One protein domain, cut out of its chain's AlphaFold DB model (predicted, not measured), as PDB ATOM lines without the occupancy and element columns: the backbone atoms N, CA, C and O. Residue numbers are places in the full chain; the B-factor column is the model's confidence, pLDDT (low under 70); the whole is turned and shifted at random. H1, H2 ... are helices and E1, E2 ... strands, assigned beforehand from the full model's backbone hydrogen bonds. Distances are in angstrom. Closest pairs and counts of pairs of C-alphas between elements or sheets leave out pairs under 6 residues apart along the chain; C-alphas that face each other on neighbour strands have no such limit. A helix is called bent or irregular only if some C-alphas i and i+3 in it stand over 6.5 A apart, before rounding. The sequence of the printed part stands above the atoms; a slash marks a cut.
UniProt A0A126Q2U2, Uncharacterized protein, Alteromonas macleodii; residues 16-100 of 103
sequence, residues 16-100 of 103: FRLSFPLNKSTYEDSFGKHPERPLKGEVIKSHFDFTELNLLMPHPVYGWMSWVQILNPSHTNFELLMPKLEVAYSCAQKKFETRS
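This is residues 16 to 100 of the 103 residues of an uncharacterized protein of Alteromonas macleodii (UniProt A0A126Q2U2). A two-strand ribbon, E1 and E2, has the long helix H2 passing beside E1, while the long loop of residues 32 to 66 pairs with E2 through residues 57 to 58. The short helix H1 follows E1, and residues 93 to 100 of H2 stick out. The printed part has 85 residues, with two named strands and two named helices that follow along the chain as E1, H1, E2, H2 and hold 44 of those residues; its class is mixed, helices and strands, and it is compact, with a radius of gyration of the C-alphas of 13.3 A and spans of 37 by 32 by 24 A.

E1, residues 17 to 21, begins at C-alpha (24.823, 47.336, 4.845). H1 is residues 24 to 31 and E2 residues 67 to 71. H2, residues 75 to 100, is 35.0 A long and ends at C-alpha (30.387, 26.645, -14.634). H2 is irregular, with C-alphas 80 and 83 7.1 A apart, and has a kink of 45 degrees near residue 83.

E1 and E2 are antiparallel at 162 degrees, with N 18 and O 70 within hydrogen-bond range at 2.9 A. The closest C-alphas of E1 and H2, those of Pro 21 and Ala 88, are 6.1 A apart. H1 and H2 are apart. Every O i to N i+4 pair is within range in H1, and 20 of 22 in H2.

The farthest C-alphas, those of His 47 and Ser 100, are 39.7 A apart. The printed part has no cut. The link H1 to E2 is long, at 35 residues. No printed residue is under 70 in pLDDT.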
ATOM      1  N   PHE A  16      22.560  47.230   9.205       89.06
ATOM      2  CA  PHE A  16      23.138  46.406   8.147       89.06
ATOM      3  C   PHE A  16      23.504  47.260   6.934       89.06
ATOM      4  O   PHE A  16      22.986  48.361   6.736       89.06
ATOM      5  N   ARG A  17      24.409  46.735   6.111       91.94
ATOM      6  CA  ARG A  17      24.823  47.336   4.845       91.94
ATOM      7  C   ARG A  17      24.365  46.449   3.705       91.94
ATOM      8  O   ARG A  17      24.688  45.263   3.684       91.94
ATOM      9  N   LEU A  18      23.678  47.039   2.738       94.06
ATOM     10  CA  LEU A  18      23.408  46.400   1.460       94.06
ATOM     11  C   LEU A  18      24.419  46.924   0.439       94.06
ATOM     12  O   LEU A  18      24.442  48.121   0.166       94.06
ATOM     13  N   SER A  19      25.236  46.026  -0.115       95.12
ATOM     14  CA  SER A  19      26.226  46.344  -1.148       95.12
ATOM     15  C   SER A  19      26.008  45.471  -2.376       95.12
ATOM     16  O   SER A  19      25.857  44.257  -2.247       95.12
ATOM     17  N   PHE A  20      26.031  46.068  -3.565       95.56
ATOM     18  CA  PHE A  20      25.843  45.345  -4.823       95.56
ATOM     19  C   PHE A  20      26.533  46.065  -5.992       95.56
ATOM     20  O   PHE A  20      26.779  47.274  -5.920       95.56
ATOM     21  N   PRO A  21      26.895  45.340  -7.066       95.19
ATOM     22  CA  PRO A  21      27.468  45.954  -8.256       95.19
ATOM     23  C   PRO A  21      26.379  46.596  -9.125       95.19
ATOM     24  O   PRO A  21      25.305  46.026  -9.313       95.19
ATOM     25  N   LEU A  22      26.695  47.740  -9.727       93.94
ATOM     26  CA  LEU A  22      25.936  48.320 -10.830       93.94
ATOM     27  C   LEU A  22      26.660  48.107 -12.161       93.94
ATOM     28  O   LEU A  22      27.867  47.867 -12.220       93.94
ATOM     29  N   ASN A  23      25.911  48.246 -13.254       91.69
ATOM     30  CA  ASN A  23      26.504  48.397 -14.576       91.69
ATOM     31  C   ASN A  23      27.256  49.730 -14.651       91.69
ATOM     32  O   ASN A  23      26.834  50.718 -14.053       91.69
ATOM     33  N   LYS A  24      28.333  49.764 -15.445       90.38
ATOM     34  CA  LYS A  24      29.199  50.941 -15.579       90.38
ATOM     35  C   LYS A  24      28.414  52.215 -15.927       90.38
ATOM     36  O   LYS A  24      28.555  53.201 -15.220       90.38
ATOM     37  N   SER A  25      27.543  52.144 -16.941       91.50
ATOM     38  CA  SER A  25      26.697  53.273 -17.364       91.50
ATOM     39  C   SER A  25      25.808  53.763 -16.225       91.50
ATOM     40  O   SER A  25      25.879  54.918 -15.850       91.50
ATOM     41  N   THR A  26      25.046  52.866 -15.589       91.19
ATOM     42  CA  THR A  26      24.124  53.234 -14.502       91.19
ATOM     43  C   THR A  26      24.842  53.848 -13.302       91.19
ATOM     44  O   THR A  26      24.284  54.705 -12.617       91.19
ATOM     45  N   TYR A  27      26.064  53.391 -13.022       93.44
ATOM     46  CA  TYR A  27      26.906  53.985 -11.993       93.44
ATOM     47  C   TYR A  27      27.329  55.405 -12.387       93.44
ATOM     48  O   TYR A  27      27.167  56.322 -11.585       93.44
ATOM     49  N   GLU A  28      27.826  55.590 -13.614       93.81
ATOM     50  CA  GLU A  28      28.245  56.899 -14.128       93.81
ATOM     51  C   GLU A  28      27.083  57.895 -14.189       93.81
ATOM     52  O   GLU A  28      27.252  59.045 -13.792       93.81
ATOM     53  N   ASP A  29      25.887  57.441 -14.562       93.50
ATOM     54  CA  ASP A  29      24.670  58.259 -14.578       93.50
ATOM     55  C   ASP A  29      24.274  58.741 -13.171       93.50
ATOM     56  O   ASP A  29      23.694  59.812 -13.017       93.50
ATOM     57  N   SER A  30      24.576  57.950 -12.133       91.19
ATOM     58  CA  SER A  30      24.172  58.247 -10.749       91.19
ATOM     59  C   SER A  30      25.228  59.037  -9.967       91.19
ATOM     60  O   SER A  30      24.878  59.857  -9.124       91.19
ATOM     61  N   PHE A  31      26.518  58.777 -10.207       92.56
ATOM     62  CA  PHE A  31      27.625  59.290  -9.382       92.56
ATOM     63  C   PHE A  31      28.723  59.996 -10.184       92.56
ATOM     64  O   PHE A  31      29.696  60.479  -9.602       92.56
ATOM     65  N   GLY A  32      28.594  60.057 -11.508       91.75
ATOM     66  CA  GLY A  32      29.631  60.559 -12.398       91.75
ATOM     67  C   GLY A  32      30.795  59.578 -12.564       91.75
ATOM     68  O   GLY A  32      30.673  58.368 -12.377       91.75
ATOM     69  N   LYS A  33      31.957  60.112 -12.946       91.44
ATOM     70  CA  LYS A  33      33.150  59.314 -13.252       91.44
ATOM     71  C   LYS A  33      33.565  58.435 -12.066       91.44
ATOM     72  O   LYS A  33      33.570  58.887 -10.920       91.44
ATOM     73  N   HIS A  34      33.989  57.201 -12.349       90.62
ATOM     74  CA  HIS A  34      34.524  56.307 -11.321       90.62
ATOM     75  C   HIS A  34      35.681  56.948 -10.549       90.62
ATOM     76  O   HIS A  34      36.577  57.538 -11.164       90.62
ATOM     77  N   PRO A  35      35.700  56.788  -9.216       90.62
ATOM     78  CA  PRO A  35      36.837  57.200  -8.414       90.62
ATOM     79  C   PRO A  35      38.050  56.318  -8.722       90.62
ATOM     80  O   PRO A  35      37.924  55.187  -9.197       90.62
ATOM     81  N   GLU A  36      39.236  56.825  -8.402       91.44
ATOM     82  CA  GLU A  36      40.458  56.027  -8.456       91.44
ATOM     83  C   GLU A  36      40.436  54.918  -7.400       91.44
ATOM     84  O   GLU A  36      39.789  55.025  -6.351       91.44
ATOM     85  N   ARG A  37      41.163  53.834  -7.680       92.00
ATOM     86  CA  ARG A  37      41.339  52.750  -6.718       92.00
ATOM     87  C   ARG A  37      42.074  53.291  -5.479       92.00
ATOM     88  O   ARG A  37      43.179  53.807  -5.640       92.00
ATOM     89  N   PRO A  38      41.517  53.134  -4.265       90.00
ATOM     90  CA  PRO A  38      42.181  53.590  -3.052       90.00
ATOM     91  C   PRO A  38      43.383  52.700  -2.716       90.00
ATOM     92  O   PRO A  38      43.475  51.551  -3.175       90.00
ATOM     93  N   LEU A  39      44.297  53.214  -1.889       88.50
ATOM     94  CA  LEU A  39      45.376  52.404  -1.330       88.50
ATOM     95  C   LEU A  39      44.810  51.333  -0.386       88.50
ATOM     96  O   LEU A  39      43.649  51.351   0.029       88.50
ATOM     97  N   LYS A  40      45.638  50.339  -0.058       84.62
ATOM     98  CA  LYS A  40      45.233  49.249   0.832       84.62
ATOM     99  C   LYS A  40      44.884  49.814   2.215       84.62
ATOM    100  O   LYS A  40      45.748  50.373   2.874       84.62
ATOM    101  N   GLY A  41      43.649  49.584   2.657       82.12
ATOM    102  CA  GLY A  41      43.147  50.070   3.946       82.12
ATOM    103  C   GLY A  41      42.488  51.449   3.882       82.12
ATOM    104  O   GLY A  41      41.957  51.893   4.892       82.12
ATOM    105  N   GLU A  42      42.465  52.091   2.712       88.06
ATOM    106  CA  GLU A  42      41.821  53.389   2.518       88.06
ATOM    107  C   GLU A  42      40.464  53.271   1.814       88.06
ATOM    108  O   GLU A  42      40.096  52.228   1.255       88.06
ATOM    109  N   VAL A  43      39.723  54.377   1.833       90.50
ATOM    110  CA  VAL A  43      38.462  54.547   1.109       90.50
ATOM    111  C   VAL A  43      38.668  55.401  -0.142       90.50
ATOM    112  O   VAL A  43      39.628  56.163  -0.248       90.50
ATOM    113  N   ILE A  44      37.771  55.270  -1.117       91.12
ATOM    114  CA  ILE A  44      37.752  56.105  -2.317       91.12
ATOM    115  C   ILE A  44      37.678  57.585  -1.930       91.12
ATOM    116  O   ILE A  44      36.980  57.971  -0.991       91.12
ATOM    117  N   LYS A  45      38.350  58.436  -2.708       88.38
ATOM    118  CA  LYS A  45      38.184  59.883  -2.582       88.38
ATOM    119  C   LYS A  45      36.775  60.252  -3.028       88.38
ATOM    120  O   LYS A  45      36.424  60.083  -4.196       88.38
ATOM    121  N   SER A  46      35.963  60.721  -2.090       87.69
ATOM    122  CA  SER A  46      34.590  61.125  -2.346       87.69
ATOM    123  C   SER A  46      34.115  62.158  -1.328       87.69
ATOM    124  O   SER A  46      34.726  62.322  -0.277       87.69
ATOM    125  N   HIS A  47      33.025  62.848  -1.656       88.88
ATOM    126  CA  HIS A  47      32.344  63.787  -0.765       88.88
ATOM    127  C   HIS A  47      31.294  63.103   0.128       88.88
ATOM    128  O   HIS A  47      30.699  63.770   0.966       88.88
ATOM    129  N   PHE A  48      31.048  61.801  -0.055       88.75
ATOM    130  CA  PHE A  48      30.083  61.048   0.746       88.75
ATOM    131  C   PHE A  48      30.616  60.739   2.150       88.75
ATOM    132  O   PHE A  48      31.754  60.292   2.307       88.75
ATOM    133  N   ASP A  49      29.753  60.892   3.154       90.19
ATOM    134  CA  ASP A  49      29.940  60.300   4.477       90.19
ATOM    135  C   ASP A  49      29.432  58.849   4.446       90.19
ATOM    136  O   ASP A  49      28.233  58.571   4.366       90.19
ATOM    137  N   PHE A  50      30.362  57.893   4.513       89.25
ATOM    138  CA  PHE A  50      30.051  56.462   4.434       89.25
ATOM    139  C   PHE A  50      29.327  55.901   5.665       89.25
ATOM    140  O   PHE A  50      29.033  54.698   5.699       89.25
ATOM    141  N   THR A  51      29.055  56.739   6.667       89.38
ATOM    142  CA  THR A  51      28.295  56.403   7.872       89.38
ATOM    143  C   THR A  51      26.837  56.873   7.820       89.38
ATOM    144  O   THR A  51      26.063  56.528   8.724       89.38
ATOM    145  N   GLU A  52      26.443  57.600   6.767       91.44
ATOM    146  CA  GLU A  52      25.061  58.035   6.563       91.44
ATOM    147  C   GLU A  52      24.113  56.856   6.322       91.44
ATOM    148  O   GLU A  52      24.392  55.917   5.568       91.44
ATOM    149  N   LEU A  53      22.960  56.914   6.991       93.44
ATOM    150  CA  LEU A  53      21.907  55.914   6.874       93.44
ATOM    151  C   LEU A  53      20.942  56.278   5.752       93.44
ATOM    152  O   LEU A  53      20.649  57.444   5.508       93.44
ATOM    153  N   ASN A  54      20.385  55.249   5.127       94.56
ATOM    154  CA  ASN A  54      19.347  55.333   4.116       94.56
ATOM    155  C   ASN A  54      19.723  56.177   2.878       94.56
ATOM    156  O   ASN A  54      18.839  56.655   2.170       94.56
ATOM    157  N   LEU A  55      21.018  56.322   2.586       94.69
ATOM    158  CA  LEU A  55      21.530  56.989   1.391       94.69
ATOM    159  C   LEU A  55      22.279  55.996   0.496       94.69
ATOM    160  O   LEU A  55      23.165  55.275   0.957       94.69
ATOM    161  N   LEU A  56      21.922  55.961  -0.792       95.12
ATOM    162  CA  LEU A  56      22.663  55.197  -1.792       95.12
ATOM    163  C   LEU A  56      23.918  55.975  -2.195       95.12
ATOM    164  O   LEU A  56      23.831  57.106  -2.667       95.12
ATOM    165  N   MET A  57      25.075  55.340  -2.062       95.56
ATOM    166  CA  MET A  57      26.372  55.945  -2.351       95.56
ATOM    167  C   MET A  57      27.338  54.908  -2.942       95.56
ATOM    168  O   MET A  57      27.111  53.703  -2.810       95.56
ATOM    169  N   PRO A  58      28.443  55.322  -3.578       95.94
ATOM    170  CA  PRO A  58      29.534  54.426  -3.937       95.94
ATOM    171  C   PRO A  58      30.053  53.614  -2.747       95.94
ATOM    172  O   PRO A  58      30.115  54.098  -1.620       95.94
ATOM    173  N   HIS A  59      30.477  52.374  -2.987       94.12
ATOM    174  CA  HIS A  59      31.090  51.566  -1.938       94.12
ATOM    175  C   HIS A  59      32.458  52.155  -1.543       94.12
ATOM    176  O   HIS A  59      33.294  52.342  -2.433       94.12
ATOM    177  N   PRO A  60      32.762  52.347  -0.244       92.00
ATOM    178  CA  PRO A  60      33.993  53.012   0.199       92.00
ATOM    179  C   PRO A  60      35.270  52.352  -0.334       92.00
ATOM    180  O   PRO A  60      36.233  53.034  -0.640       92.00
ATOM    181  N   VAL A  61      35.281  51.029  -0.512       92.38
ATOM    182  CA  VAL A  61      36.466  50.291  -0.997       92.38
ATOM    183  C   VAL A  61      36.360  49.889  -2.476       92.38
ATOM    184  O   VAL A  61      37.368  49.714  -3.159       92.38
ATOM    185  N   TYR A  62      35.138  49.744  -2.997       94.00
ATOM    186  CA  TYR A  62      34.874  49.107  -4.297       94.00
ATOM    187  C   TYR A  62      34.149  50.025  -5.289       94.00
ATOM    188  O   TYR A  62      33.813  49.584  -6.385       94.00
ATOM    189  N   GLY A  63      33.931  51.302  -4.959       92.94
ATOM    190  CA  GLY A  63      33.267  52.256  -5.854       92.94
ATOM    191  C   GLY A  63      33.966  52.392  -7.209       92.94
ATOM    192  O   GLY A  63      33.309  52.464  -8.242       92.94
ATOM    193  N   TRP A  64      35.297  52.270  -7.239       93.44
ATOM    194  CA  TRP A  64      36.088  52.239  -8.478       93.44
ATOM    195  C   TRP A  64      35.756  51.045  -9.399       93.44
ATOM    196  O   TRP A  64      36.057  51.075 -10.587       93.44
ATOM    197  N   MET A  65      35.101  50.003  -8.874       94.50
ATOM    198  CA  MET A  65      34.591  48.842  -9.612       94.50
ATOM    199  C   MET A  65      33.077  48.923  -9.903       94.50
ATOM    200  O   MET A  65      32.466  47.902 -10.215       94.50
ATOM    201  N   SER A  66      32.445  50.098  -9.806       95.25
ATOM    202  CA  SER A  66      30.981  50.288  -9.923       95.25
ATOM    203  C   SER A  66      30.151  49.653  -8.798       95.25
ATOM    204  O   SER A  66      28.977  49.337  -8.996       95.25
ATOM    205  N   TRP A  67      30.733  49.433  -7.619       95.81
ATOM    206  CA  TRP A  67      29.963  48.959  -6.466       95.81
ATOM    207  C   TRP A  67      29.332  50.117  -5.710       95.81
ATOM    208  O   TRP A  67      29.970  51.149  -5.495       95.81
ATOM    209  N   VAL A  68      28.109  49.902  -5.244       96.00
ATOM    210  CA  VAL A  68      27.365  50.845  -4.405       96.00
ATOM    211  C   VAL A  68      27.040  50.220  -3.055       96.00
ATOM    212  O   VAL A  68      27.096  48.996  -2.898       96.00
ATOM    213  N   GLN A  69      26.711  51.067  -2.085       95.44
ATOM    214  CA  GLN A  69      26.195  50.681  -0.783       95.44
ATOM    215  C   GLN A  69      25.015  51.561  -0.357       95.44
ATOM    216  O   GLN A  69      24.903  52.715  -0.770       95.44
ATOM    217  N   ILE A  70      24.199  51.028   0.546       95.62
ATOM    218  CA  ILE A  70      23.263  51.782   1.381       95.62
ATOM    219  C   ILE A  70      23.249  51.164   2.786       95.62
ATOM    220  O   ILE A  70      23.233  49.937   2.932       95.62
ATOM    221  N   LEU A  71      23.297  51.996   3.828       94.56
ATOM    222  CA  LEU A  71      23.194  51.545   5.220       94.56
ATOM    223  C   LEU A  71      21.743  51.612   5.686       94.56
ATOM    224  O   LEU A  71      21.129  52.662   5.567       94.56
ATOM    225  N   ASN A  72      21.210  50.526   6.248       93.62
ATOM    226  CA  ASN A  72      19.853  50.441   6.802       93.62
ATOM    227  C   ASN A  72      18.778  51.145   5.936       93.62
ATOM    228  O   ASN A  72      18.175  52.124   6.390       93.62
ATOM    229  N   PRO A  73      18.585  50.714   4.672       93.81
ATOM    230  CA  PRO A  73      17.593  51.317   3.792       93.81
ATOM    231  C   PRO A  73      16.193  51.256   4.411       93.81
ATOM    232  O   PRO A  73      15.791  50.236   4.972       93.81
ATOM    233  N   SER A  74      15.430  52.339   4.267       94.62
ATOM    234  CA  SER A  74      13.992  52.320   4.508       94.62
ATOM    235  C   SER A  74      13.313  51.426   3.476       94.62
ATOM    236  O   SER A  74      13.854  51.187   2.395       94.62
ATOM    237  N   HIS A  75      12.097  50.972   3.775       93.88
ATOM    238  CA  HIS A  75      11.321  50.174   2.829       93.88
ATOM    239  C   HIS A  75      11.172  50.887   1.473       93.88
ATOM    240  O   HIS A  75      11.457  50.299   0.441       93.88
ATOM    241  N   THR A  76      10.861  52.186   1.470       95.69
ATOM    242  CA  THR A  76      10.742  52.979   0.236       95.69
ATOM    243  C   THR A  76      12.028  52.993  -0.586       95.69
ATOM    244  O   THR A  76      11.985  52.761  -1.792       95.69
ATOM    245  N   ASN A  77      13.180  53.236   0.044       93.88
ATOM    246  CA  ASN A  77      14.446  53.226  -0.687       93.88
ATOM    247  C   ASN A  77      14.813  51.819  -1.145       93.88
ATOM    248  O   ASN A  77      15.348  51.668  -2.234       93.88
ATOM    249  N   PHE A  78      14.496  50.791  -0.362       93.88
ATOM    250  CA  PHE A  78      14.694  49.412  -0.779       93.88
ATOM    251  C   PHE A  78      13.897  49.078  -2.049       93.88
ATOM    252  O   PHE A  78      14.485  48.598  -3.016       93.88
ATOM    253  N   GLU A  79      12.609  49.429  -2.098       95.81
ATOM    254  CA  GLU A  79      11.760  49.230  -3.282       95.81
ATOM    255  C   GLU A  79      12.305  49.968  -4.518       95.81
ATOM    256  O   GLU A  79      12.350  49.413  -5.614       95.81
ATOM    257  N   LEU A  80      12.824  51.190  -4.351       94.25
ATOM    258  CA  LEU A  80      13.462  51.935  -5.449       94.25
ATOM    259  C   LEU A  80      14.744  51.265  -5.977       94.25
ATOM    260  O   LEU A  80      15.136  51.487  -7.127       94.25
ATOM    261  N   LEU A  81      15.414  50.454  -5.154       94.50
ATOM    262  CA  LEU A  81      16.623  49.725  -5.539       94.50
ATOM    263  C   LEU A  81      16.327  48.362  -6.169       94.50
ATOM    264  O   LEU A  81      17.201  47.842  -6.867       94.50
ATOM    265  N   MET A  82      15.128  47.803  -5.981       94.25
ATOM    266  CA  MET A  82      14.764  46.469  -6.470       94.25
ATOM    267  C   MET A  82      15.046  46.261  -7.967       94.25
ATOM    268  O   MET A  82      15.759  45.308  -8.290       94.25
ATOM    269  N   PRO A  83      14.661  47.172  -8.885       94.12
ATOM    270  CA  PRO A  83      14.980  47.001 -10.305       94.12
ATOM    271  C   PRO A  83      16.491  46.924 -10.575       94.12
ATOM    272  O   PRO A  83      16.952  46.176 -11.435       94.12
ATOM    273  N   LYS A  84      17.303  47.680  -9.820       93.12
ATOM    274  CA  LYS A  84      18.768  47.653  -9.958       93.12
ATOM    275  C   LYS A  84      19.352  46.348  -9.408       93.12
ATOM    276  O   LYS A  84      20.287  45.807 -10.001       93.12
ATOM    277  N   LEU A  85      18.798  45.838  -8.308       93.88
ATOM    278  CA  LEU A  85      19.190  44.563  -7.704       93.88
ATOM    279  C   LEU A  85      18.886  43.381  -8.630       93.88
ATOM    280  O   LEU A  85      19.741  42.512  -8.795       93.88
ATOM    281  N   GLU A  86      17.729  43.370  -9.289       94.62
ATOM    282  CA  GLU A  86      17.356  42.321 -10.248       94.62
ATOM    283  C   GLU A  86      18.314  42.258 -11.442       94.62
ATOM    284  O   GLU A  86      18.764  41.175 -11.839       94.62
ATOM    285  N   VAL A  87      18.693  43.419 -11.986       92.62
ATOM    286  CA  VAL A  87      19.698  43.516 -13.056       92.62
ATOM    287  C   VAL A  87      21.051  42.999 -12.568       92.62
ATOM    288  O   VAL A  87      21.683  42.181 -13.244       92.62
ATOM    289  N   ALA A  88      21.495  43.435 -11.385       92.94
ATOM    290  CA  ALA A  88      22.759  42.997 -10.796       92.94
ATOM    291  C   ALA A  88      22.790  41.475 -10.572       92.94
ATOM    292  O   ALA A  88      23.776  40.812 -10.913       92.94
ATOM    293  N   TYR A  89      21.692  40.914 -10.063       92.94
ATOM    294  CA  TYR A  89      21.525  39.484  -9.832       92.94
ATOM    295  C   TYR A  89      21.541  38.692 -11.142       92.94
ATOM    296  O   TYR A  89      22.295  37.727 -11.269       92.94
ATOM    297  N   SER A  90      20.803  39.145 -12.155       93.94
ATOM    298  CA  SER A  90      20.792  38.525 -13.486       93.94
ATOM    299  C   SER A  90      22.183  38.518 -14.130       93.94
ATOM    300  O   SER A  90      22.610  37.522 -14.717       93.94
ATOM    301  N   CYS A  91      22.942  39.609 -13.992       90.00
ATOM    302  CA  CYS A  91      24.329  39.679 -14.450       90.00
ATOM    303  C   CYS A  91      25.242  38.695 -13.701       90.00
ATOM    304  O   CYS A  91      26.130  38.090 -14.310       90.00
ATOM    305  N   ALA A  92      25.047  38.535 -12.390       91.00
ATOM    306  CA  ALA A  92      25.804  37.584 -11.584       91.00
ATOM    307  C   ALA A  92      25.501  36.131 -11.981       91.00
ATOM    308  O   ALA A  92      26.443  35.354 -12.148       91.00
ATOM    309  N   GLN A  93      24.228  35.791 -12.212       94.62
ATOM    310  CA  GLN A  93      23.814  34.471 -12.699       94.62
ATOM    311  C   GLN A  93      24.484  34.121 -14.032       94.62
ATOM    312  O   GLN A  93      25.191  33.120 -14.112       94.62
ATOM    313  N   LYS A  94      24.390  34.997 -15.042       92.19
ATOM    314  CA  LYS A  94      25.023  34.776 -16.359       92.19
ATOM    315  C   LYS A  94      26.534  34.538 -16.252       92.19
ATOM    316  O   LYS A  94      27.098  33.666 -16.919       92.19
ATOM    317  N   LYS A  95      27.215  35.311 -15.395       88.50
ATOM    318  CA  LYS A  95      28.653  35.134 -15.122       88.50
ATOM    319  C   LYS A  95      28.944  33.799 -14.439       88.50
ATOM    320  O   LYS A  95      29.975  33.196 -14.731       88.50
ATOM    321  N   PHE A  96      28.080  33.360 -13.528       91.56
ATOM    322  CA  PHE A  96      28.213  32.073 -12.857       91.56
ATOM    323  C   PHE A  96      28.040  30.915 -13.843       91.56
ATOM    324  O   PHE A  96      28.942  30.089 -13.943       91.56
ATOM    325  N   GLU A  97      26.974  30.909 -14.642       92.94
ATOM    326  CA  GLU A  97      26.718  29.889 -15.672       92.94
ATOM    327  C   GLU A  97      27.887  29.766 -16.654       92.94
ATOM    328  O   GLU A  97      28.415  28.676 -16.866       92.94
ATOM    329  N   THR A  98      28.378  30.899 -17.165       90.31
ATOM    330  CA  THR A  98      29.529  30.929 -18.083       90.31
ATOM    331  C   THR A  98      30.789  30.330 -17.449       90.31
ATOM    332  O   THR A  98      31.591  29.697 -18.134       90.31
ATOM    333  N   ARG A  99      31.007  30.539 -16.143       87.00
ATOM    334  CA  ARG A  99      32.148  29.957 -15.416       87.00
ATOM    335  C   ARG A  99      31.957  28.469 -15.154       87.00
ATOM    336  O   ARG A  99      32.939  27.736 -15.215       87.00
ATOM    337  N   SER A 100      30.732  28.046 -14.867       84.19
ATOM    338  CA  SER A 100      30.387  26.645 -14.634       84.19
ATOM    339  C   SER A 100      30.506  25.807 -15.907       84.19
ATOM    340  O   SER A 100      30.964  24.681 -15.822       84.19
TER     341      SER A 100